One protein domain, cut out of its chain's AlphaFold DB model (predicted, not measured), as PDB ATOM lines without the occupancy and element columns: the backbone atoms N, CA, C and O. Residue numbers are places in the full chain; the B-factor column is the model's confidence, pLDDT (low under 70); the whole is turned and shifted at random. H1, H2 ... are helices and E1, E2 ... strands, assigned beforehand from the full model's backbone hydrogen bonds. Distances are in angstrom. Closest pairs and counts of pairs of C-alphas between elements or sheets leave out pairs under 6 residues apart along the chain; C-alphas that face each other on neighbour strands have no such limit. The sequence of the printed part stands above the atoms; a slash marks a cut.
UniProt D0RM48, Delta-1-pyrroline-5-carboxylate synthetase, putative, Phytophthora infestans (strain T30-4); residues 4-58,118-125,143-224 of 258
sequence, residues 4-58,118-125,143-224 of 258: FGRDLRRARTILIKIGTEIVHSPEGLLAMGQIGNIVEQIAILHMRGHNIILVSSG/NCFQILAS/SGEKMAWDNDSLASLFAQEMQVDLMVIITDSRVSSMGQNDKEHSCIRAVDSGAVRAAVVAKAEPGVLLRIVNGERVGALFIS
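What this domain is: This is residues 4 to 58, 118 to 125 and 143 to 224 of the 258 residues of the protein "Delta-1-pyrroline-5-carboxylate synthetase, putative" of Phytophthora infestans (strain T30-4) (UniProt D0RM48). A twisted sheet of five strands is the middle layer of three, with H4 and H5 side by side over one face and H3 and the short H6 over the other; residues 143 to 149 stick out before H4. The printed part has 145 residues, with six named helices and five named strands in the order H1 E1 H2 H3 E2 H4 E3 H5 E4 H6 E5. The sheet runs E2 E1 E3 E4 E5 and is mixed, with E5 antiparallel to E4 and the other neighbours parallel; the class is mixed, helices and strands. The whole is compact, with a radius of gyration of the C-alphas of 14.4 A and spans of 40 by 34 by 30 A.

How they stand to each other: H1, residues 4 to 8, only grazes the sheet. E1, residues 13 to 18, H2, residues 20 to 23, H3, residues 32 to 47, and E2, residues 51 to 56, form a strand-helix-strand unit, parallel neighbour strands with helices between, its crossover right-handed; N 16 and O 53 are 2.8 A apart. H2 only grazes the sheet and touches H3 at residues 32 to 35 alone, closest C-alphas Val 23 and Ile 35, 6.2 A. H3 runs along the strands over E2 and E1, at a height over the sheet of 10.1 A. On the opposite face H4, residues 151 to 161, lies over E1 at 8.8 A, and only just not over E3, residues 166 to 171, on which 2 of its C-alphas fall. E3 is parallel to E1, with N 17 and O 168 2.8 A apart. E3, H5, residues 177 to 192, and E4, residues 198 to 203, form a second such unit, also right-handed; N 169 and O 200 are 2.8 A apart. H5 touches H4 at a shallow tilt of 3 degrees, the same way, closest C-alphas Ser 156 and Ala 190, 5.1 A. H6, residues 208 to 213, is on the same face as H3 and touches its residues 38 to 45 alone, closest C-alphas Gln 41 and Leu 209, 6.4 A. H1 and H6 only just touch, with 3 pairs of C-alphas within 8 A, closest Leu 8 and Val 213, 5.2 A. Edge strand E5, residues 220 to 223, has N 222 2.8 A from O 199 of E4. Every O i to N i+4 pair is within hydrogen-bond range in H1, H3, H4 and H6, and 11 of 12 in H5; H2 is too short for one.

Where its parts are: H1 begins at C-alpha 4, (241.832, 207.529, 217.512). From first to last C-alpha H3 measures 22.0 A, H4 15.1 A, H5 22.3 A, E1 16.5 A and E4 16.8 A. E5 ends at C-alpha 223, (238.751, 199.197, 215.681).

The domain as a whole: The two C-alphas farthest apart are those of Arg 48 and Glu 145, 44.4 A. Residues 59 to 117 and 126 to 142 are not printed, with C-alpha gaps of 20.5 A and 18.0 A. Of the links printed whole, none is long. Residues 4 to 7, 143 to 149, 173 and 178 have pLDDT under 70.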
ATOM      1  N   PHE A   4     242.756 208.391 216.769       60.50
ATOM      2  CA  PHE A   4     241.832 207.529 217.512       60.50
ATOM      3  C   PHE A   4     241.896 207.712 219.038       60.50
ATOM      4  O   PHE A   4     240.886 207.628 219.728       60.50
ATOM      5  N   GLY A   5     243.070 208.048 219.586       57.00
ATOM      6  CA  GLY A   5     243.198 208.377 221.011       57.00
ATOM      7  C   GLY A   5     242.397 209.624 221.424       57.00
ATOM      8  O   GLY A   5     241.994 209.738 222.580       57.00
ATOM      9  N   ARG A   6     242.121 210.551 220.490       59.28
ATOM     10  CA  ARG A   6     241.206 211.682 220.725       59.28
ATOM     11  C   ARG A   6     239.736 211.262 220.652       59.28
ATOM     12  O   ARG A   6     238.923 211.867 221.347       59.28
ATOM     13  N   ASP A   7     239.416 210.226 219.884       68.25
ATOM     14  CA  ASP A   7     238.049 209.711 219.747       68.25
ATOM     15  C   ASP A   7     237.604 208.919 220.983       68.25
ATOM     16  O   ASP A   7     236.453 209.039 221.405       68.25
ATOM     17  N   LEU A   8     238.528 208.219 221.653       78.88
ATOM     18  CA  LEU A   8     238.238 207.519 222.915       78.88
ATOM     19  C   LEU A   8     237.854 208.475 224.053       78.88
ATOM     20  O   LEU A   8     236.941 208.178 224.818       78.88
ATOM     21  N   ARG A   9     238.459 209.670 224.117       81.94
ATOM     22  CA  ARG A   9     238.081 210.714 225.096       81.94
ATOM     23  C   ARG A   9     236.647 211.203 224.920       81.94
ATOM     24  O   ARG A   9     236.062 211.738 225.855       81.94
ATOM     25  N   ARG A  10     236.100 211.059 223.712       84.81
ATOM     26  CA  ARG A  10     234.733 211.447 223.350       84.81
ATOM     27  C   ARG A  10     233.752 210.277 223.442       84.81
ATOM     28  O   ARG A  10     232.613 210.425 223.007       84.81
ATOM     29  N   ALA A  11     234.168 209.116 223.949       90.56
ATOM     30  CA  ALA A  11     233.251 208.020 224.234       90.56
ATOM     31  C   ALA A  11     232.259 208.464 225.308       90.56
ATOM     32  O   ALA A  11     232.647 208.716 226.442       90.56
ATOM     33  N   ARG A  12     230.987 208.616 224.951       93.50
ATOM     34  CA  ARG A  12     229.933 209.012 225.880       93.50
ATOM     35  C   ARG A  12     229.450 207.808 226.667       93.50
ATOM     36  O   ARG A  12     229.336 207.922 227.880       93.50
ATOM     37  N   THR A  13     229.205 206.680 226.007       95.81
ATOM     38  CA  THR A  13     228.762 205.440 226.662       95.81
ATOM     39  C   THR A  13     229.868 204.396 226.623       95.81
ATOM     40  O   THR A  13     230.327 204.015 225.547       95.81
ATOM     41  N   ILE A  14     230.298 203.926 227.793       97.12
ATOM     42  CA  ILE A  14     231.403 202.978 227.941       97.12
ATOM     43  C   ILE A  14     230.888 201.728 228.652       97.12
ATOM     44  O   ILE A  14     230.422 201.805 229.790       97.12
ATOM     45  N   LEU A  15     231.007 200.572 228.001       97.31
ATOM     46  CA  LEU A  15     230.789 199.282 228.646       97.31
ATOM     47  C   LEU A  15     232.111 198.764 229.197       97.31
ATOM     48  O   LEU A  15     233.091 198.666 228.468       97.31
ATOM     49  N   ILE A  16     232.135 198.400 230.472       97.31
ATOM     50  CA  ILE A  16     233.293 197.817 231.141       97.31
ATOM     51  C   ILE A  16     232.894 196.427 231.610       97.31
ATOM     52  O   ILE A  16     232.001 196.277 232.438       97.31
ATOM     53  N   LYS A  17     233.567 195.401 231.094       95.50
ATOM     54  CA  LYS A  17     233.429 194.029 231.564       95.50
ATOM     55  C   LYS A  17     234.601 193.677 232.458       95.50
ATOM     56  O   LYS A  17     235.752 193.891 232.083       95.50
ATOM     57  N   ILE A  18     234.320 193.061 233.600       92.94
ATOM     58  CA  ILE A  18     235.347 192.503 234.479       92.94
ATOM     59  C   ILE A  18     235.184 190.984 234.610       92.94
ATOM     60  O   ILE A  18     234.082 190.463 234.808       92.94
ATOM     61  N   GLY A  19     236.291 190.260 234.424       86.38
ATOM     62  CA  GLY A  19     236.338 188.798 234.526       86.38
ATOM     63  C   GLY A  19     236.207 188.280 235.958       86.38
ATOM     64  O   GLY A  19     236.380 189.022 236.923       86.38
ATOM     65  N   THR A  20     235.923 186.984 236.093       83.31
ATOM     66  CA  THR A  20     235.803 186.307 237.397       83.31
ATOM     67  C   THR A  20     237.097 186.472 238.191       83.31
ATOM     68  O   THR A  20     237.064 186.814 239.369       83.31
ATOM     69  N   GLU A  21     238.230 186.381 237.504       82.38
ATOM     70  CA  GLU A  21     239.588 186.476 238.029       82.38
ATOM     71  C   GLU A  21     239.873 187.833 238.678       82.38
ATOM     72  O   GLU A  21     240.695 187.916 239.579       82.38
ATOM     73  N   ILE A  22     239.182 188.894 238.260       85.69
ATOM     74  CA  ILE A  22     239.304 190.232 238.855       85.69
ATOM     75  C   ILE A  22     238.504 190.352 240.149       85.69
ATOM     76  O   ILE A  22     238.839 191.136 241.032       85.69
ATOM     77  N   VAL A  23     237.424 189.581 240.256       84.19
ATOM     78  CA  VAL A  23     236.503 189.630 241.391       84.19
ATOM     79  C   VAL A  23     236.988 188.742 242.532       84.19
ATOM     80  O   VAL A  23     236.668 189.023 243.686       84.19
ATOM     81  N   HIS A  24     237.793 187.709 242.253       83.38
ATOM     82  CA  HIS A  24     238.321 186.814 243.283       83.38
ATOM     83  C   HIS A  24     239.851 186.730 243.337       83.38
ATOM     84  O   HIS A  24     240.573 186.762 242.335       83.38
ATOM     85  N   SER A  25     240.354 186.535 244.551       80.06
ATOM     86  CA  SER A  25     241.744 186.197 244.810       80.06
ATOM     87  C   SER A  25     242.017 184.719 244.474       80.06
ATOM     88  O   SER A  25     241.077 183.931 244.304       80.06
ATOM     89  N   PRO A  26     243.291 184.307 244.344       73.50
ATOM     90  CA  PRO A  26     243.660 182.896 244.192       73.50
ATOM     91  C   PRO A  26     243.144 181.998 245.327       73.50
ATOM     92  O   PRO A  26     242.883 180.821 245.109       73.50
ATOM     93  N   GLU A  27     242.932 182.564 246.516       73.81
ATOM     94  CA  GLU A  27     242.410 181.883 247.706       73.81
ATOM     95  C   GLU A  27     240.874 181.742 247.695       73.81
ATOM     96  O   GLU A  27     240.288 181.237 248.650       73.81
ATOM     97  N   GLY A  28     240.203 182.194 246.629       70.75
ATOM     98  CA  GLY A  28     238.748 182.104 246.477       70.75
ATOM     99  C   GLY A  28     237.961 183.144 247.281       70.75
ATOM    100  O   GLY A  28     236.739 183.038 247.373       70.75
ATOM    101  N   LEU A  29     238.640 184.144 247.853       81.44
ATOM    102  CA  LEU A  29     238.020 185.294 248.514       81.44
ATOM    103  C   LEU A  29     237.753 186.415 247.511       81.44
ATOM    104  O   LEU A  29     238.305 186.424 246.417       81.44
ATOM    105  N   LEU A  30     236.937 187.398 247.890       85.56
ATOM    106  CA  LEU A  30     236.741 188.590 247.067       85.56
ATOM    107  C   LEU A  30     238.017 189.436 247.011       85.56
ATOM    108  O   LEU A  30     238.575 189.811 248.045       85.56
ATOM    109  N   ALA A  31     238.447 189.791 245.802       90.06
ATOM    110  CA  ALA A  31     239.598 190.654 245.559       90.06
ATOM    111  C   ALA A  31     239.224 192.133 245.756       90.06
ATOM    112  O   ALA A  31     239.259 192.937 244.825       90.06
ATOM    113  N   MET A  32     238.871 192.506 246.990       90.56
ATOM    114  CA  MET A  32     238.356 193.840 247.338       90.56
ATOM    115  C   MET A  32     239.247 194.991 246.856       90.56
ATOM    116  O   MET A  32     238.730 196.016 246.425       90.56
ATOM    117  N   GLY A  33     240.573 194.815 246.867       91.00
ATOM    118  CA  GLY A  33     241.506 195.816 246.347       91.00
ATOM    119  C   GLY A  33     241.384 196.035 244.834       91.00
ATOM    120  O   GLY A  33     241.377 197.178 244.383       91.00
ATOM    121  N   GLN A  34     241.236 194.961 244.047       91.00
ATOM    122  CA  GLN A  34     241.058 195.057 242.593       91.00
ATOM    123  C   GLN A  34     239.684 195.639 242.244       91.00
ATOM    124  O   GLN A  34     239.597 196.556 241.428       91.00
ATOM    125  N   ILE A  35     238.624 195.161 242.907       93.19
ATOM    126  CA  ILE A  35     237.259 195.670 242.711       93.19
ATOM    127  C   ILE A  35     237.197 197.158 243.073       93.19
ATOM    128  O   ILE A  35     236.727 197.961 242.271       93.19
ATOM    129  N   GLY A  36     237.722 197.544 244.241       94.75
ATOM    130  CA  GLY A  36     237.753 198.935 244.692       94.75
ATOM    131  C   GLY A  36     238.514 199.850 243.733       94.75
ATOM    132  O   GLY A  36     238.022 200.924 243.399       94.75
ATOM    133  N   ASN A  37     239.657 199.395 243.213       94.38
ATOM    134  CA  ASN A  37     240.436 200.153 242.234       94.38
ATOM    135  C   ASN A  37     239.686 200.371 240.908       94.38
ATOM    136  O   ASN A  37     239.827 201.421 240.284       94.38
ATOM    137  N   ILE A  38     238.886 199.399 240.465       95.69
ATOM    138  CA  ILE A  38     238.056 199.547 239.265       95.69
ATOM    139  C   ILE A  38     236.862 200.461 239.543       95.69
ATOM    140  O   ILE A  38     236.573 201.336 238.731       95.69
ATOM    141  N   VAL A  39     236.201 200.304 240.693       96.94
ATOM    142  CA  VAL A  39     235.081 201.161 241.108       96.94
ATOM    143  C   VAL A  39     235.508 202.626 241.187       96.94
ATOM    144  O   VAL A  39     234.810 203.481 240.649       96.94
ATOM    145  N   GLU A  40     236.669 202.917 241.775       97.62
ATOM    146  CA  GLU A  40     237.240 204.269 241.827       97.62
ATOM    147  C   GLU A  40     237.398 204.867 240.422       97.62
ATOM    148  O   GLU A  40     236.955 205.981 240.143       97.62
ATOM    149  N   GLN A  41     237.981 204.101 239.498       97.88
ATOM    150  CA  GLN A  41     238.169 204.546 238.119       97.88
ATOM    151  C   GLN A  41     236.841 204.766 237.387       97.88
ATOM    152  O   GLN A  41     236.701 205.756 236.666       97.88
ATOM    153  N   ILE A  42     235.862 203.877 237.581       97.75
ATOM    154  CA  ILE A  42     234.508 204.026 237.034       97.75
ATOM    155  C   ILE A  42     233.857 205.296 237.577       97.75
ATOM    156  O   ILE A  42     233.298 206.065 236.796       97.75
ATOM    157  N   ALA A  43     233.963 205.549 238.881       97.94
ATOM    158  CA  ALA A  43     233.398 206.740 239.500       97.94
ATOM    159  C   ALA A  43     234.008 208.020 238.913       97.94
ATOM    160  O   ALA A  43     233.279 208.942 238.547       97.94
ATOM    161  N   ILE A  44     235.333 208.055 238.731       97.56
ATOM    162  CA  ILE A  44     236.027 209.183 238.091       97.56
ATOM    163  C   ILE A  44     235.546 209.387 236.649       97.56
ATOM    164  O   ILE A  44     235.306 210.525 236.246       97.56
ATOM    165  N   LEU A  45     235.400 208.318 235.861       97.00
ATOM    166  CA  LEU A  45     234.874 208.425 234.496       97.00
ATOM    167  C   LEU A  45     233.430 208.928 234.489       97.00
ATOM    168  O   LEU A  45     233.086 209.812 233.707       97.00
ATOM    169  N   HIS A  46     232.594 208.427 235.390       96.69
ATOM    170  CA  HIS A  46     231.210 208.861 235.468       96.69
ATOM    171  C   HIS A  46     231.087 210.347 235.835       96.69
ATOM    172  O   HIS A  46     230.377 211.091 235.160       96.69
ATOM    173  N   MET A  47     231.873 210.825 236.807       95.69
ATOM    174  CA  MET A  47     231.952 212.253 237.157       95.69
ATOM    175  C   MET A  47     232.459 213.136 236.004       95.69
ATOM    176  O   MET A  47     232.163 214.328 235.967       95.69
ATOM    177  N   ARG A  48     233.194 212.570 235.037       95.25
ATOM    178  CA  ARG A  48     233.608 213.260 233.799       95.25
ATOM    179  C   ARG A  48     232.519 213.288 232.718       95.25
ATOM    180  O   ARG A  48     232.768 213.805 231.633       95.25
ATOM    181  N   GLY A  49     231.325 212.769 233.004       95.00
ATOM    182  CA  GLY A  49     230.174 212.781 232.100       95.00
ATOM    183  C   GLY A  49     230.044 211.540 231.217       95.00
ATOM    184  O   GLY A  49     229.242 211.548 230.283       95.00
ATOM    185  N   HIS A  50     230.811 210.480 231.490       95.88
ATOM    186  CA  HIS A  50     230.664 209.204 230.795       95.88
ATOM    187  C   HIS A  50     229.507 208.387 231.400       95.88
ATOM    188  O   HIS A  50     229.385 208.239 232.618       95.88
ATOM    189  N   ASN A  51     228.662 207.817 230.549       95.62
ATOM    190  CA  ASN A  51     227.655 206.831 230.925       95.62
ATOM    191  C   ASN A  51     228.331 205.461 230.995       95.62
ATOM    192  O   ASN A  51     228.826 204.975 229.978       95.62
ATOM    193  N   ILE A  52     228.370 204.843 232.174       96.62
ATOM    194  CA  ILE A  52     229.076 203.574 232.366       96.62
ATOM    195  C   ILE A  52     228.084 202.421 232.500       96.62
ATOM    196  O   ILE A  52     227.156 202.484 233.301       96.62
ATOM    197  N   ILE A  53     228.325 201.349 231.748       96.25
ATOM    198  CA  ILE A  53     227.663 200.053 231.904       96.25
ATOM    199  C   ILE A  53     228.704 199.073 232.439       96.25
ATOM    200  O   ILE A  53     229.743 198.881 231.814       96.25
ATOM    201  N   LEU A  54     228.438 198.442 233.581       95.38
ATOM    202  CA  LEU A  54     229.329 197.443 234.173       95.38
ATOM    203  C   LEU A  54     228.761 196.036 233.966       95.38
ATOM    204  O   LEU A  54     227.649 195.744 234.397       95.38
ATOM    205  N   VAL A  55     229.556 195.148 233.370       93.88
ATOM    206  CA  VAL A  55     229.270 193.711 233.287       93.88
ATOM    207  C   VAL A  55     230.260 192.975 234.185       93.88
ATOM    208  O   VAL A  55     231.457 192.939 233.910       93.88
ATOM    209  N   SER A  56     229.776 192.388 235.277       90.81
ATOM    210  CA  SER A  56     230.626 191.698 236.252       90.81
ATOM    211  C   SER A  56     230.348 190.204 236.291       90.81
ATOM    212  O   SER A  56     229.205 189.774 236.415       90.81
ATOM    213  N   SER A  57     231.416 189.408 236.295       86.88
ATOM    214  CA  SER A  57     231.366 188.011 236.739       86.88
ATOM    215  C   SER A  57     231.446 187.891 238.270       86.88
ATOM    216  O   SER A  57     231.496 188.895 238.978       86.88
ATOM    217  N   GLY A  58     231.455 186.657 238.794       86.44
ATOM    218  CA  GLY A  58     231.749 186.363 240.207       86.44
ATOM    219  C   GLY A  58     230.561 185.926 241.073       86.44
ATOM    220  O   GLY A  58     230.775 185.452 242.188       86.44
ATOM    221  N   ASN A 118     224.689 206.068 242.384       92.25
ATOM    222  CA  ASN A 118     223.673 205.025 242.419       92.25
ATOM    223  C   ASN A 118     224.026 203.924 241.414       92.25
ATOM    224  O   ASN A 118     224.355 204.208 240.262       92.25
ATOM    225  N   CYS A 119     223.921 202.670 241.844       88.81
ATOM    226  CA  CYS A 119     224.115 201.499 240.998       88.81
ATOM    227  C   CYS A 119     222.767 200.803 240.789       88.81
ATOM    228  O   CYS A 119     222.115 200.420 241.756       88.81
ATOM    229  N   PHE A 120     222.359 200.623 239.534       88.50
ATOM    230  CA  PHE A 120     221.129 199.913 239.186       88.50
ATOM    231  C   PHE A 120     221.466 198.585 238.520       88.50
ATOM    232  O   PHE A 120     222.366 198.513 237.683       88.50
ATOM    233  N   GLN A 121     220.724 197.541 238.879       89.94
ATOM    234  CA  GLN A 121     220.890 196.217 238.299       89.94
ATOM    235  C   GLN A 121     219.913 195.999 237.149       89.94
ATOM    236  O   GLN A 121     218.716 196.242 237.290       89.94
ATOM    237  N   ILE A 122     220.419 195.454 236.047       85.81
ATOM    238  CA  ILE A 122     219.600 194.881 234.982       85.81
ATOM    239  C   ILE A 122     219.832 193.373 235.008       85.81
ATOM    240  O   ILE A 122     220.969 192.911 234.906       85.81
ATOM    241  N   LEU A 123     218.757 192.608 235.192       81.75
ATOM    242  CA  LEU A 123     218.788 191.154 235.100       81.75
ATOM    243  C   LEU A 123     218.355 190.762 233.696       81.75
ATOM    244  O   LEU A 123     217.248 191.091 233.285       81.75
ATOM    245  N   ALA A 124     219.236 190.064 232.990       74.81
ATOM    246  CA  ALA A 124     218.920 189.486 231.699       74.81
ATOM    247  C   ALA A 124     218.697 187.979 231.855       74.81
ATOM    248  O   ALA A 124     219.422 187.294 232.581       74.81
ATOM    249  N   SER A 125     217.676 187.475 231.181       72.00
ATOM    250  CA  SER A 125     217.252 186.082 231.170       72.00
ATOM    251  C   SER A 125     217.305 185.517 229.755       72.00
ATOM    252  O   SER A 125     217.292 186.257 228.774       72.00
ATOM    253  N   SER A 143     227.481 175.930 221.916       36.75
ATOM    254  CA  SER A 143     228.186 174.774 222.470       36.75
ATOM    255  C   SER A 143     227.206 173.597 222.494       36.75
ATOM    256  O   SER A 143     226.475 173.380 223.462       36.75
ATOM    257  N   GLY A 144     227.111 172.880 221.372       53.59
ATOM    258  CA  GLY A 144     226.120 171.811 221.187       53.59
ATOM    259  C   GLY A 144     224.672 172.328 221.140       53.59
ATOM    260  O   GLY A 144     224.391 173.326 220.481       53.59
ATOM    261  N   GLU A 145     223.749 171.653 221.837       36.47
ATOM    262  CA  GLU A 145     222.306 171.986 221.890       36.47
ATOM    263  C   GLU A 145     221.934 173.065 222.931       36.47
ATOM    264  O   GLU A 145     220.760 173.406 223.091       36.47
ATOM    265  N   LYS A 146     222.907 173.614 223.672       39.69
ATOM    266  CA  LYS A 146     222.675 174.677 224.662       39.69
ATOM    267  C   LYS A 146     223.369 175.969 224.243       39.69
ATOM    268  O   LYS A 146     224.554 175.983 223.921       39.69
ATOM    269  N   MET A 147     222.627 177.073 224.323       44.66
ATOM    270  CA  MET A 147     223.198 178.419 224.362       44.66
ATOM    271  C   MET A 147     224.100 178.512 225.599       44.66
ATOM    272  O   MET A 147     223.611 178.551 226.728       44.66
ATOM    273  N   ALA A 148     225.413 178.484 225.391       45.84
ATOM    274  CA  ALA A 148     226.393 178.733 226.436       45.84
ATOM    275  C   ALA A 148     226.726 180.227 226.407       45.84
ATOM    276  O   ALA A 148     227.662 180.652 225.737       45.84
ATOM    277  N   TRP A 149     225.906 181.034 227.082       62.62
ATOM    278  CA  TRP A 149     226.185 182.456 227.257       62.62
ATOM    279  C   TRP A 149     227.210 182.642 228.371       62.62
ATOM    280  O   TRP A 149     226.929 182.346 229.533       62.62
ATOM    281  N   ASP A 150     228.390 183.143 228.022       73.25
ATOM    282  CA  ASP A 150     229.341 183.680 228.985       73.25
ATOM    283  C   ASP A 150     229.214 185.210 229.081       73.25
ATOM    284  O   ASP A 150     228.590 185.879 228.250       73.25
ATOM    285  N   ASN A 151     229.803 185.788 230.126       81.94
ATOM    286  CA  ASN A 151     229.709 187.230 230.353       81.94
ATOM    287  C   ASN A 151     230.461 188.058 229.297       81.94
ATOM    288  O   ASN A 151     230.152 189.236 229.135       81.94
ATOM    289  N   ASP A 152     231.436 187.475 228.591       85.12
ATOM    290  CA  ASP A 152     232.142 188.136 227.488       85.12
ATOM    291  C   ASP A 152     231.221 188.295 226.264       85.12
ATOM    292  O   ASP A 152     231.082 189.396 225.717       85.12
ATOM    293  N   SER A 153     230.484 187.241 225.903       81.06
ATOM    294  CA  SER A 153     229.471 187.282 224.844       81.06
ATOM    295  C   SER A 153     228.294 188.182 225.207       81.06
ATOM    296  O   SER A 153     227.849 188.967 224.366       81.06
ATOM    297  N   LEU A 154     227.831 188.130 226.462       83.06
ATOM    298  CA  LEU A 154     226.793 189.026 226.974       83.06
ATOM    299  C   LEU A 154     227.225 190.496 226.887       83.06
ATOM    300  O   LEU A 154     226.461 191.333 226.412       83.06
ATOM    301  N   ALA A 155     228.458 190.808 227.300       89.31
ATOM    302  CA  ALA A 155     229.011 192.155 227.208       89.31
ATOM    303  C   ALA A 155     229.069 192.644 225.756       89.31
ATOM    304  O   ALA A 155     228.686 193.777 225.481       89.31
ATOM    305  N   SER A 156     229.491 191.781 224.828       87.94
ATOM    306  CA  SER A 156     229.528 192.096 223.397       87.94
ATOM    307  C   SER A 156     228.139 192.407 222.843       87.94
ATOM    308  O   SER A 156     227.977 193.400 222.140       87.94
ATOM    309  N   LEU A 157     227.125 191.599 223.162       84.62
ATOM    310  CA  LEU A 157     225.754 191.851 222.712       84.62
ATOM    311  C   LEU A 157     225.176 193.127 223.300       84.62
ATOM    312  O   LEU A 157     224.644 193.956 222.574       84.62
ATOM    313  N   PHE A 158     225.317 193.311 224.610       86.81
ATOM    314  CA  PHE A 158     224.782 194.492 225.271       86.81
ATOM    315  C   PHE A 158     225.461 195.769 224.767       86.81
ATOM    316  O   PHE A 158     224.802 196.790 224.593       86.81
ATOM    317  N   ALA A 159     226.762 195.699 224.464       90.62
ATOM    318  CA  ALA A 159     227.500 196.778 223.819       90.62
ATOM    319  C   ALA A 159     226.886 197.170 222.464       90.62
ATOM    320  O   ALA A 159     226.799 198.355 222.151       90.62
ATOM    321  N   GLN A 160     226.438 196.192 221.676       87.25
ATOM    322  CA  GLN A 160     225.835 196.429 220.363       87.25
ATOM    323  C   GLN A 160     224.432 197.011 220.480       87.25
ATOM    324  O   GLN A 160     224.144 198.032 219.861       87.25
ATOM    325  N   GLU A 161     223.588 196.403 221.314       84.62
ATOM    326  CA  GLU A 161     222.204 196.845 221.508       84.62
ATOM    327  C   GLU A 161     222.129 198.255 222.091       84.62
ATOM    328  O   GLU A 161     221.330 199.082 221.654       84.62
ATOM    329  N   MET A 162     223.018 198.567 223.035       87.19
ATOM    330  CA  MET A 162     223.103 199.898 223.638       87.19
ATOM    331  C   MET A 162     223.954 200.880 222.822       87.19
ATOM    332  O   MET A 162     224.137 202.015 223.265       87.19
ATOM    333  N   GLN A 163     224.477 200.461 221.660       89.19
ATOM    334  CA  GLN A 163     225.323 201.261 220.765       89.19
ATOM    335  C   GLN A 163     226.446 201.981 221.520       89.19
ATOM    336  O   GLN A 163     226.591 203.206 221.466       89.19
ATOM    337  N   VAL A 164     227.201 201.224 222.316       92.44
ATOM    338  CA  VAL A 164     228.236 201.807 223.170       92.44
ATOM    339  C   VAL A 164     229.395 202.316 222.326       92.44
ATOM    340  O   VAL A 164     229.837 201.696 221.361       92.44
ATOM    341  N   ASP A 165     229.946 203.449 222.732       92.94
ATOM    342  CA  ASP A 165     231.052 204.074 222.025       92.94
ATOM    343  C   ASP A 165     232.368 203.317 222.209       92.94
ATOM    344  O   ASP A 165     233.231 203.346 221.330       92.94
ATOM    345  N   LEU A 166     232.542 202.705 223.381       94.38
ATOM    346  CA  LEU A 166     233.738 201.978 223.775       94.38
ATOM    347  C   LEU A 166     233.350 200.782 224.646       94.38
ATOM    348  O   LEU A 166     232.672 200.937 225.660       94.38
ATOM    349  N   MET A 167     233.837 199.600 224.282       95.69
ATOM    350  CA  MET A 167     233.779 198.404 225.118       95.69
ATOM    351  C   MET A 167     235.168 198.099 225.686       95.69
ATOM    352  O   MET A 167     236.140 198.012 224.947       95.69
ATOM    353  N   VAL A 168     235.291 197.905 226.994       95.94
ATOM    354  CA  VAL A 168     236.554 197.551 227.649       95.94
ATOM    355  C   VAL A 168     236.379 196.241 228.399       95.94
ATOM    356  O   VAL A 168     235.545 196.151 229.294       95.94
ATOM    357  N   ILE A 169     237.182 195.232 228.074       94.62
ATOM    358  CA  ILE A 169     237.291 194.000 228.855       94.62
ATOM    359  C   ILE A 169     238.549 194.086 229.718       94.62
ATOM    360  O   ILE A 169     239.672 194.108 229.211       94.62
ATOM    361  N   ILE A 170     238.358 194.092 231.034       93.38
ATOM    362  CA  ILE A 170     239.439 194.005 232.011       93.38
ATOM    363  C   ILE A 170     239.674 192.540 232.384       93.38
ATOM    364  O   ILE A 170     238.769 191.833 232.843       93.38
ATOM    365  N   THR A 171     240.912 192.091 232.180       88.31
ATOM    366  CA  THR A 171     241.355 190.701 232.350       88.31
ATOM    367  C   THR A 171     242.543 190.589 233.310       88.31
ATOM    368  O   THR A 171     243.205 191.577 233.638       88.31
ATOM    369  N   ASP A 172     242.824 189.372 233.766       82.94
ATOM    370  CA  ASP A 172     243.985 189.037 234.594       82.94
ATOM    371  C   ASP A 172     244.935 188.106 233.829       82.94
ATOM    372  O   ASP A 172     244.527 187.359 232.941       82.94
ATOM    373  N   SER A 173     246.209 188.092 234.217       69.00
ATOM    374  CA  SER A 173     247.201 187.121 233.734       69.00
ATOM    375  C   SER A 173     246.853 185.657 234.037       69.00
ATOM    376  O   SER A 173     247.433 184.766 233.425       69.00
ATOM    377  N   ARG A 174     245.932 185.399 234.974       72.38
ATOM    378  CA  ARG A 174     245.451 184.057 235.347       72.38
ATOM    379  C   ARG A 174     244.496 183.420 234.331       72.38
ATOM    380  O   ARG A 174     244.189 182.239 234.458       72.38
ATOM    381  N   VAL A 175     244.012 184.175 233.348       71.75
ATOM    382  CA  VAL A 175     243.071 183.675 232.336       71.75
ATOM    383  C   VAL A 175     243.770 182.698 231.381       71.75
ATOM    384  O   VAL A 175     244.884 182.952 230.923       71.75
ATOM    385  N   SER A 176     243.104 181.581 231.068       73.56
ATOM    386  CA  SER A 176     243.598 180.567 230.127       73.56
ATOM    387  C   SER A 176     243.684 181.101 228.694       73.56
ATOM    388  O   SER A 176     242.992 182.050 228.339       73.56
ATOM    389  N   SER A 177     244.477 180.461 227.826       71.88
ATOM    390  CA  SER A 177     244.572 180.869 226.415       71.88
ATOM    391  C   SER A 177     243.213 180.867 225.708       71.88
ATOM    392  O   SER A 177     242.905 181.798 224.978       71.88
ATOM    393  N   MET A 178     242.375 179.861 225.981       68.44
ATOM    394  CA  MET A 178     241.005 179.806 225.459       68.44
ATOM    395  C   MET A 178     240.184 181.008 225.939       68.44
ATOM    396  O   MET A 178     239.596 181.711 225.129       68.44
ATOM    397  N   GLY A 179     240.244 181.319 227.237       72.00
ATOM    398  CA  GLY A 179     239.543 182.473 227.787       72.00
ATOM    399  C   GLY A 179     240.088 183.824 227.309       72.00
ATOM    400  O   GLY A 179     239.378 184.817 227.435       72.00
ATOM    401  N   GLN A 180     241.325 183.913 226.810       76.75
ATOM    402  CA  GLN A 180     241.808 185.129 226.141       76.75
ATOM    403  C   GLN A 180     241.211 185.244 224.738       76.75
ATOM    404  O   GLN A 180     240.646 186.287 224.422       76.75
ATOM    405  N   ASN A 181     241.217 184.155 223.965       74.69
ATOM    406  CA  ASN A 181     240.589 184.126 222.644       74.69
ATOM    407  C   ASN A 181     239.102 184.511 222.726       74.69
ATOM    408  O   ASN A 181     238.630 185.320 221.932       74.69
ATOM    409  N   ASP A 182     238.361 184.008 223.720       76.81
ATOM    410  CA  ASP A 182     236.938 184.337 223.901       76.81
ATOM    411  C   ASP A 182     236.701 185.849 224.095       76.81
ATOM    412  O   ASP A 182     235.725 186.412 223.581       76.81
ATOM    413  N   LYS A 183     237.622 186.538 224.784       84.56
ATOM    414  CA  LYS A 183     237.581 187.997 224.985       84.56
ATOM    415  C   LYS A 183     237.869 188.740 223.686       84.56
ATOM    416  O   LYS A 183     237.132 189.660 223.341       84.56
ATOM    417  N   GLU A 184     238.891 188.318 222.950       83.44
ATOM    418  CA  GLU A 184     239.264 188.910 221.663       83.44
ATOM    419  C   GLU A 184     238.146 188.738 220.630       83.44
ATOM    420  O   GLU A 184     237.693 189.722 220.045       83.44
ATOM    421  N   HIS A 185     237.591 187.530 220.499       80.06
ATOM    422  CA  HIS A 185     236.426 187.275 219.652       80.06
ATOM    423  C   HIS A 185     235.223 188.133 220.057       80.06
ATOM    424  O   HIS A 185     234.494 188.614 219.191       80.06
ATOM    425  N   SER A 186     234.996 188.354 221.354       83.88
ATOM    426  CA  SER A 186     233.908 189.216 221.836       83.88
ATOM    427  C   SER A 186     234.112 190.686 221.454       83.88
ATOM    428  O   SER A 186     233.144 191.350 221.070       83.88
ATOM    429  N   CYS A 187     235.352 191.181 221.502       86.94
ATOM    430  CA  CYS A 187     235.720 192.522 221.045       86.94
ATOM    431  C   CYS A 187     235.572 192.678 219.530       86.94
ATOM    432  O   CYS A 187     234.956 193.644 219.084       86.94
ATOM    433  N   ILE A 188     236.060 191.713 218.749       82.44
ATOM    434  CA  ILE A 188     235.908 191.708 217.290       82.44
ATOM    435  C   ILE A 188     234.427 191.692 216.920       82.44
ATOM    436  O   ILE A 188     233.965 192.569 216.198       82.44
ATOM    437  N   ARG A 189     233.639 190.785 217.511       82.19
ATOM    438  CA  ARG A 189     232.184 190.742 217.313       82.19
ATOM    439  C   ARG A 189     231.511 192.063 217.665       82.19
ATOM    440  O   ARG A 189     230.562 192.438 216.982       82.19
ATOM    441  N   ALA A 190     231.930 192.740 218.729       85.50
ATOM    442  CA  ALA A 190     231.355 194.026 219.100       85.50
ATOM    443  C   ALA A 190     231.637 195.072 218.014       85.50
ATOM    444  O   ALA A 190     230.704 195.706 217.532       85.50
ATOM    445  N   VAL A 191     232.889 195.202 217.576       85.44
ATOM    446  CA  VAL A 191     233.298 196.211 216.588       85.44
ATOM    447  C   VAL A 191     232.744 195.914 215.190       85.44
ATOM    448  O   VAL A 191     232.205 196.810 214.544       85.44
ATOM    449  N   ASP A 192     232.748 194.651 214.760       81.69
ATOM    450  CA  ASP A 192     232.234 194.214 213.452       81.69
ATOM    451  C   ASP A 192     230.720 194.393 213.303       81.69
ATOM    452  O   ASP A 192     230.189 194.340 212.196       81.69
ATOM    453  N   SER A 193     229.999 194.643 214.402       81.62
ATOM    454  CA  SER A 193     228.592 195.055 214.330       81.62
ATOM    455  C   SER A 193     228.391 196.413 213.650       81.62
ATOM    456  O   SER A 193     227.275 196.720 213.238       81.62
ATOM    457  N   GLY A 194     229.426 197.260 213.616       81.31
ATOM    458  CA  GLY A 194     229.321 198.679 213.274       81.31
ATOM    459  C   GLY A 194     228.643 199.548 214.345       81.31
ATOM    460  O   GLY A 194     228.698 200.770 214.247       81.31
ATOM    461  N   ALA A 195     228.037 198.953 215.380       82.56
ATOM    462  CA  ALA A 195     227.394 199.659 216.490       82.56
ATOM    463  C   ALA A 195     228.383 200.072 217.590       82.56
ATOM    464  O   ALA A 195     228.114 201.019 218.327       82.56
ATOM    465  N   VAL A 196     229.527 199.385 217.696       88.25
ATOM    466  CA  VAL A 196     230.573 199.672 218.687       88.25
ATOM    467  C   VAL A 196     231.798 200.236 217.982       88.25
ATOM    468  O   VAL A 196     232.395 199.576 217.136       88.25
ATOM    469  N   ARG A 197     232.202 201.461 218.336       86.94
ATOM    470  CA  ARG A 197     233.282 202.164 217.613       86.94
ATOM    471  C   ARG A 197     234.665 201.589 217.902       86.94
ATOM    472  O   ARG A 197     235.537 201.604 217.038       86.94
ATOM    473  N   ALA A 198     234.876 201.135 219.135       90.12
ATOM    474  CA  ALA A 198     236.135 200.563 219.577       90.12
ATOM    475  C   ALA A 198     235.927 199.568 220.713       90.12
ATOM    476  O   ALA A 198     235.045 199.744 221.560       90.12
ATOM    477  N   ALA A 199     236.808 198.578 220.781       91.75
ATOM    478  CA  ALA A 199     236.917 197.701 221.929       91.75
ATOM    479  C   ALA A 199     238.370 197.579 222.401       91.75
ATOM    480  O   ALA A 199     239.296 197.674 221.600       91.75
ATOM    481  N   VAL A 200     238.583 197.389 223.702       92.00
ATOM    482  CA  VAL A 200     239.916 197.220 224.293       92.00
ATOM    483  C   VAL A 200     239.923 196.036 225.247       92.00
ATOM    484  O   VAL A 200     239.070 195.952 226.128       92.00
ATOM    485  N   VAL A 201     240.922 195.165 225.127       92.06
ATOM    486  CA  VAL A 201     241.243 194.159 226.150       92.06
ATOM    487  C   VAL A 201     242.484 194.624 226.902       92.06
ATOM    488  O   VAL A 201     243.537 194.821 226.299       92.06
ATOM    489  N   ALA A 202     242.381 194.807 228.217       91.56
ATOM    490  CA  ALA A 202     243.488 195.294 229.035       91.56
ATOM    491  C   ALA A 202     243.585 194.568 230.379       91.56
ATOM    492  O   ALA A 202     242.601 194.062 230.917       91.56
ATOM    493  N   LYS A 203     244.795 194.533 230.943       90.38
ATOM    494  CA  LYS A 203     245.030 193.965 232.271       90.38
ATOM    495  C   LYS A 203     244.460 194.880 233.359       90.38
ATOM    496  O   LYS A 203     244.511 196.100 233.229       90.38
ATOM    497  N   ALA A 204     243.971 194.302 234.453       88.94
ATOM    498  CA  ALA A 204     243.646 195.068 235.652       88.94
ATOM    499  C   ALA A 204     244.906 195.692 236.265       88.94
ATOM    500  O   ALA A 204     245.712 195.016 236.907       88.94
ATOM    501  N   GLU A 205     245.057 196.998 236.066       89.25
ATOM    502  CA  GLU A 205     246.131 197.815 236.620       89.25
ATOM    503  C   GLU A 205     245.562 199.147 237.136       89.25
ATOM    504  O   GLU A 205     244.538 199.623 236.624       89.25
ATOM    505  N   PRO A 206     246.221 199.788 238.119       90.12
ATOM    506  CA  PRO A 206     245.805 201.095 238.604       90.12
ATOM    507  C   PRO A 206     245.675 202.121 237.472       90.12
ATOM    508  O   PRO A 206     246.602 202.342 236.691       90.12
ATOM    509  N   GLY A 207     244.505 202.753 237.376       94.25
ATOM    510  CA  GLY A 207     244.232 203.811 236.402       94.25
ATOM    511  C   GLY A 207     244.050 203.340 234.954       94.25
ATOM    512  O   GLY A 207     243.891 204.192 234.081       94.25
ATOM    513  N   VAL A 208     244.054 202.031 234.672       95.06
ATOM    514  CA  VAL A 208     243.933 201.475 233.311       95.06
ATOM    515  C   VAL A 208     242.763 202.063 232.509       95.06
ATOM    516  O   VAL A 208     242.957 202.470 231.367       95.06
ATOM    517  N   LEU A 209     241.577 202.201 233.103       96.31
ATOM    518  CA  LEU A 209     240.388 202.739 232.435       96.31
ATOM    519  C   LEU A 209     240.567 204.218 232.082       96.31
ATOM    520  O   LEU A 209     240.233 204.642 230.977       96.31
ATOM    521  N   LEU A 210     241.145 205.002 232.995       95.62
ATOM    522  CA  LEU A 210     241.426 206.420 232.761       95.62
ATOM    523  C   LEU A 210     242.454 206.601 231.646       95.62
ATOM    524  O   LEU A 210     242.295 207.479 230.801       95.62
ATOM    525  N   ARG A 211     243.493 205.762 231.634       93.62
ATOM    526  CA  ARG A 211     244.556 205.760 230.621       93.62
ATOM    527  C   ARG A 211     243.994 205.417 229.241       93.62
ATOM    528  O   ARG A 211     244.233 206.170 228.297       93.62
ATOM    529  N   ILE A 212     243.174 204.366 229.140       92.81
ATOM    530  CA  ILE A 212     242.479 203.977 227.899       92.81
ATOM    531  C   ILE A 212     241.617 205.130 227.376       92.81
ATOM    532  O   ILE A 212     241.783 205.550 226.231       92.81
ATOM    533  N   VAL A 213     240.740 205.695 228.213       92.81
ATOM    534  CA  VAL A 213     239.860 206.808 227.807       92.81
ATOM    535  C   VAL A 213     240.670 208.045 227.420       92.81
ATOM    536  O   VAL A 213     240.302 208.759 226.494       92.81
ATOM    537  N   ASN A 214     241.819 208.281 228.056       90.25
ATOM    538  CA  ASN A 214     242.739 209.361 227.698       90.25
ATOM    539  C   ASN A 214     243.501 209.133 226.380       90.25
ATOM    540  O   ASN A 214     244.225 210.042 225.948       90.25
ATOM    541  N   GLY A 215     243.334 207.975 225.737       86.12
ATOM    542  CA  GLY A 215     243.997 207.615 224.488       86.12
ATOM    543  C   GLY A 215     245.424 207.106 224.674       86.12
ATOM    544  O   GLY A 215     246.188 207.078 223.707       86.12
ATOM    545  N   GLU A 216     245.813 206.733 225.896       88.12
ATOM    546  CA  GLU A 216     247.063 206.010 226.100       88.12
ATOM    547  C   GLU A 216     246.964 204.629 225.455       88.12
ATOM    548  O   GLU A 216     245.932 203.959 225.511       88.12
ATOM    549  N   ARG A 217     248.060 204.187 224.841       83.75
ATOM    550  CA  ARG A 217     248.139 202.851 224.255       83.75
ATOM    551  C   ARG A 217     248.277 201.855 225.390       83.75
ATOM    552  O   ARG A 217     249.397 201.692 225.859       83.75
ATOM    553  N   VAL A 218     247.171 201.255 225.834       86.06
ATOM    554  CA  VAL A 218     247.108 200.242 226.899       86.06
ATOM    555  C   VAL A 218     246.233 199.072 226.466       86.06
ATOM    556  O   VAL A 218     245.074 199.274 226.116       86.06
ATOM    557  N   GLY A 219     246.787 197.860 226.517       86.19
ATOM    558  CA  GLY A 219     246.103 196.647 226.079       86.19
ATOM    559  C   GLY A 219     246.064 196.479 224.557       86.19
ATOM    560  O   GLY A 219     246.812 197.127 223.824       86.19
ATOM    561  N   ALA A 220     245.182 195.597 224.096       86.81
ATOM    562  CA  ALA A 220     244.895 195.369 222.684       86.81
ATOM    563  C   ALA A 220     243.664 196.184 222.268       86.81
ATOM    564  O   ALA A 220     242.606 196.054 222.884       86.81
ATOM    565  N   LEU A 221     243.814 197.032 221.248       88.69
ATOM    566  CA  LEU A 221     242.758 197.894 220.711       88.69
ATOM    567  C   LEU A 221     242.194 197.296 219.418       88.69
ATOM    568  O   LEU A 221     242.938 197.073 218.467       88.69
ATOM    569  N   PHE A 222     240.877 197.146 219.369       87.31
ATOM    570  CA  PHE A 222     240.107 196.659 218.230       87.31
ATOM    571  C   PHE A 222     239.269 197.810 217.675       87.31
ATOM    572  O   PHE A 222     238.490 198.426 218.407       87.31
ATOM    573  N   ILE A 223     239.448 198.119 216.393       85.12
ATOM    574  CA  ILE A 223     238.751 199.197 215.681       85.12
ATOM    575  C   ILE A 223     238.474 198.756 214.243       85.12
ATOM    576  O   ILE A 223     239.282 198.037 213.662       85.12
ATOM    577  N   SER A 224     237.374 199.231 213.659       76.31
ATOM    578  CA  SER A 224     237.075 199.080 212.232       76.31
ATOM    579  C   SER A 224     237.157 200.463 211.564       76.31
ATOM    580  O   SER A 224     236.203 201.237 211.651       76.31
TER     581      SER A 224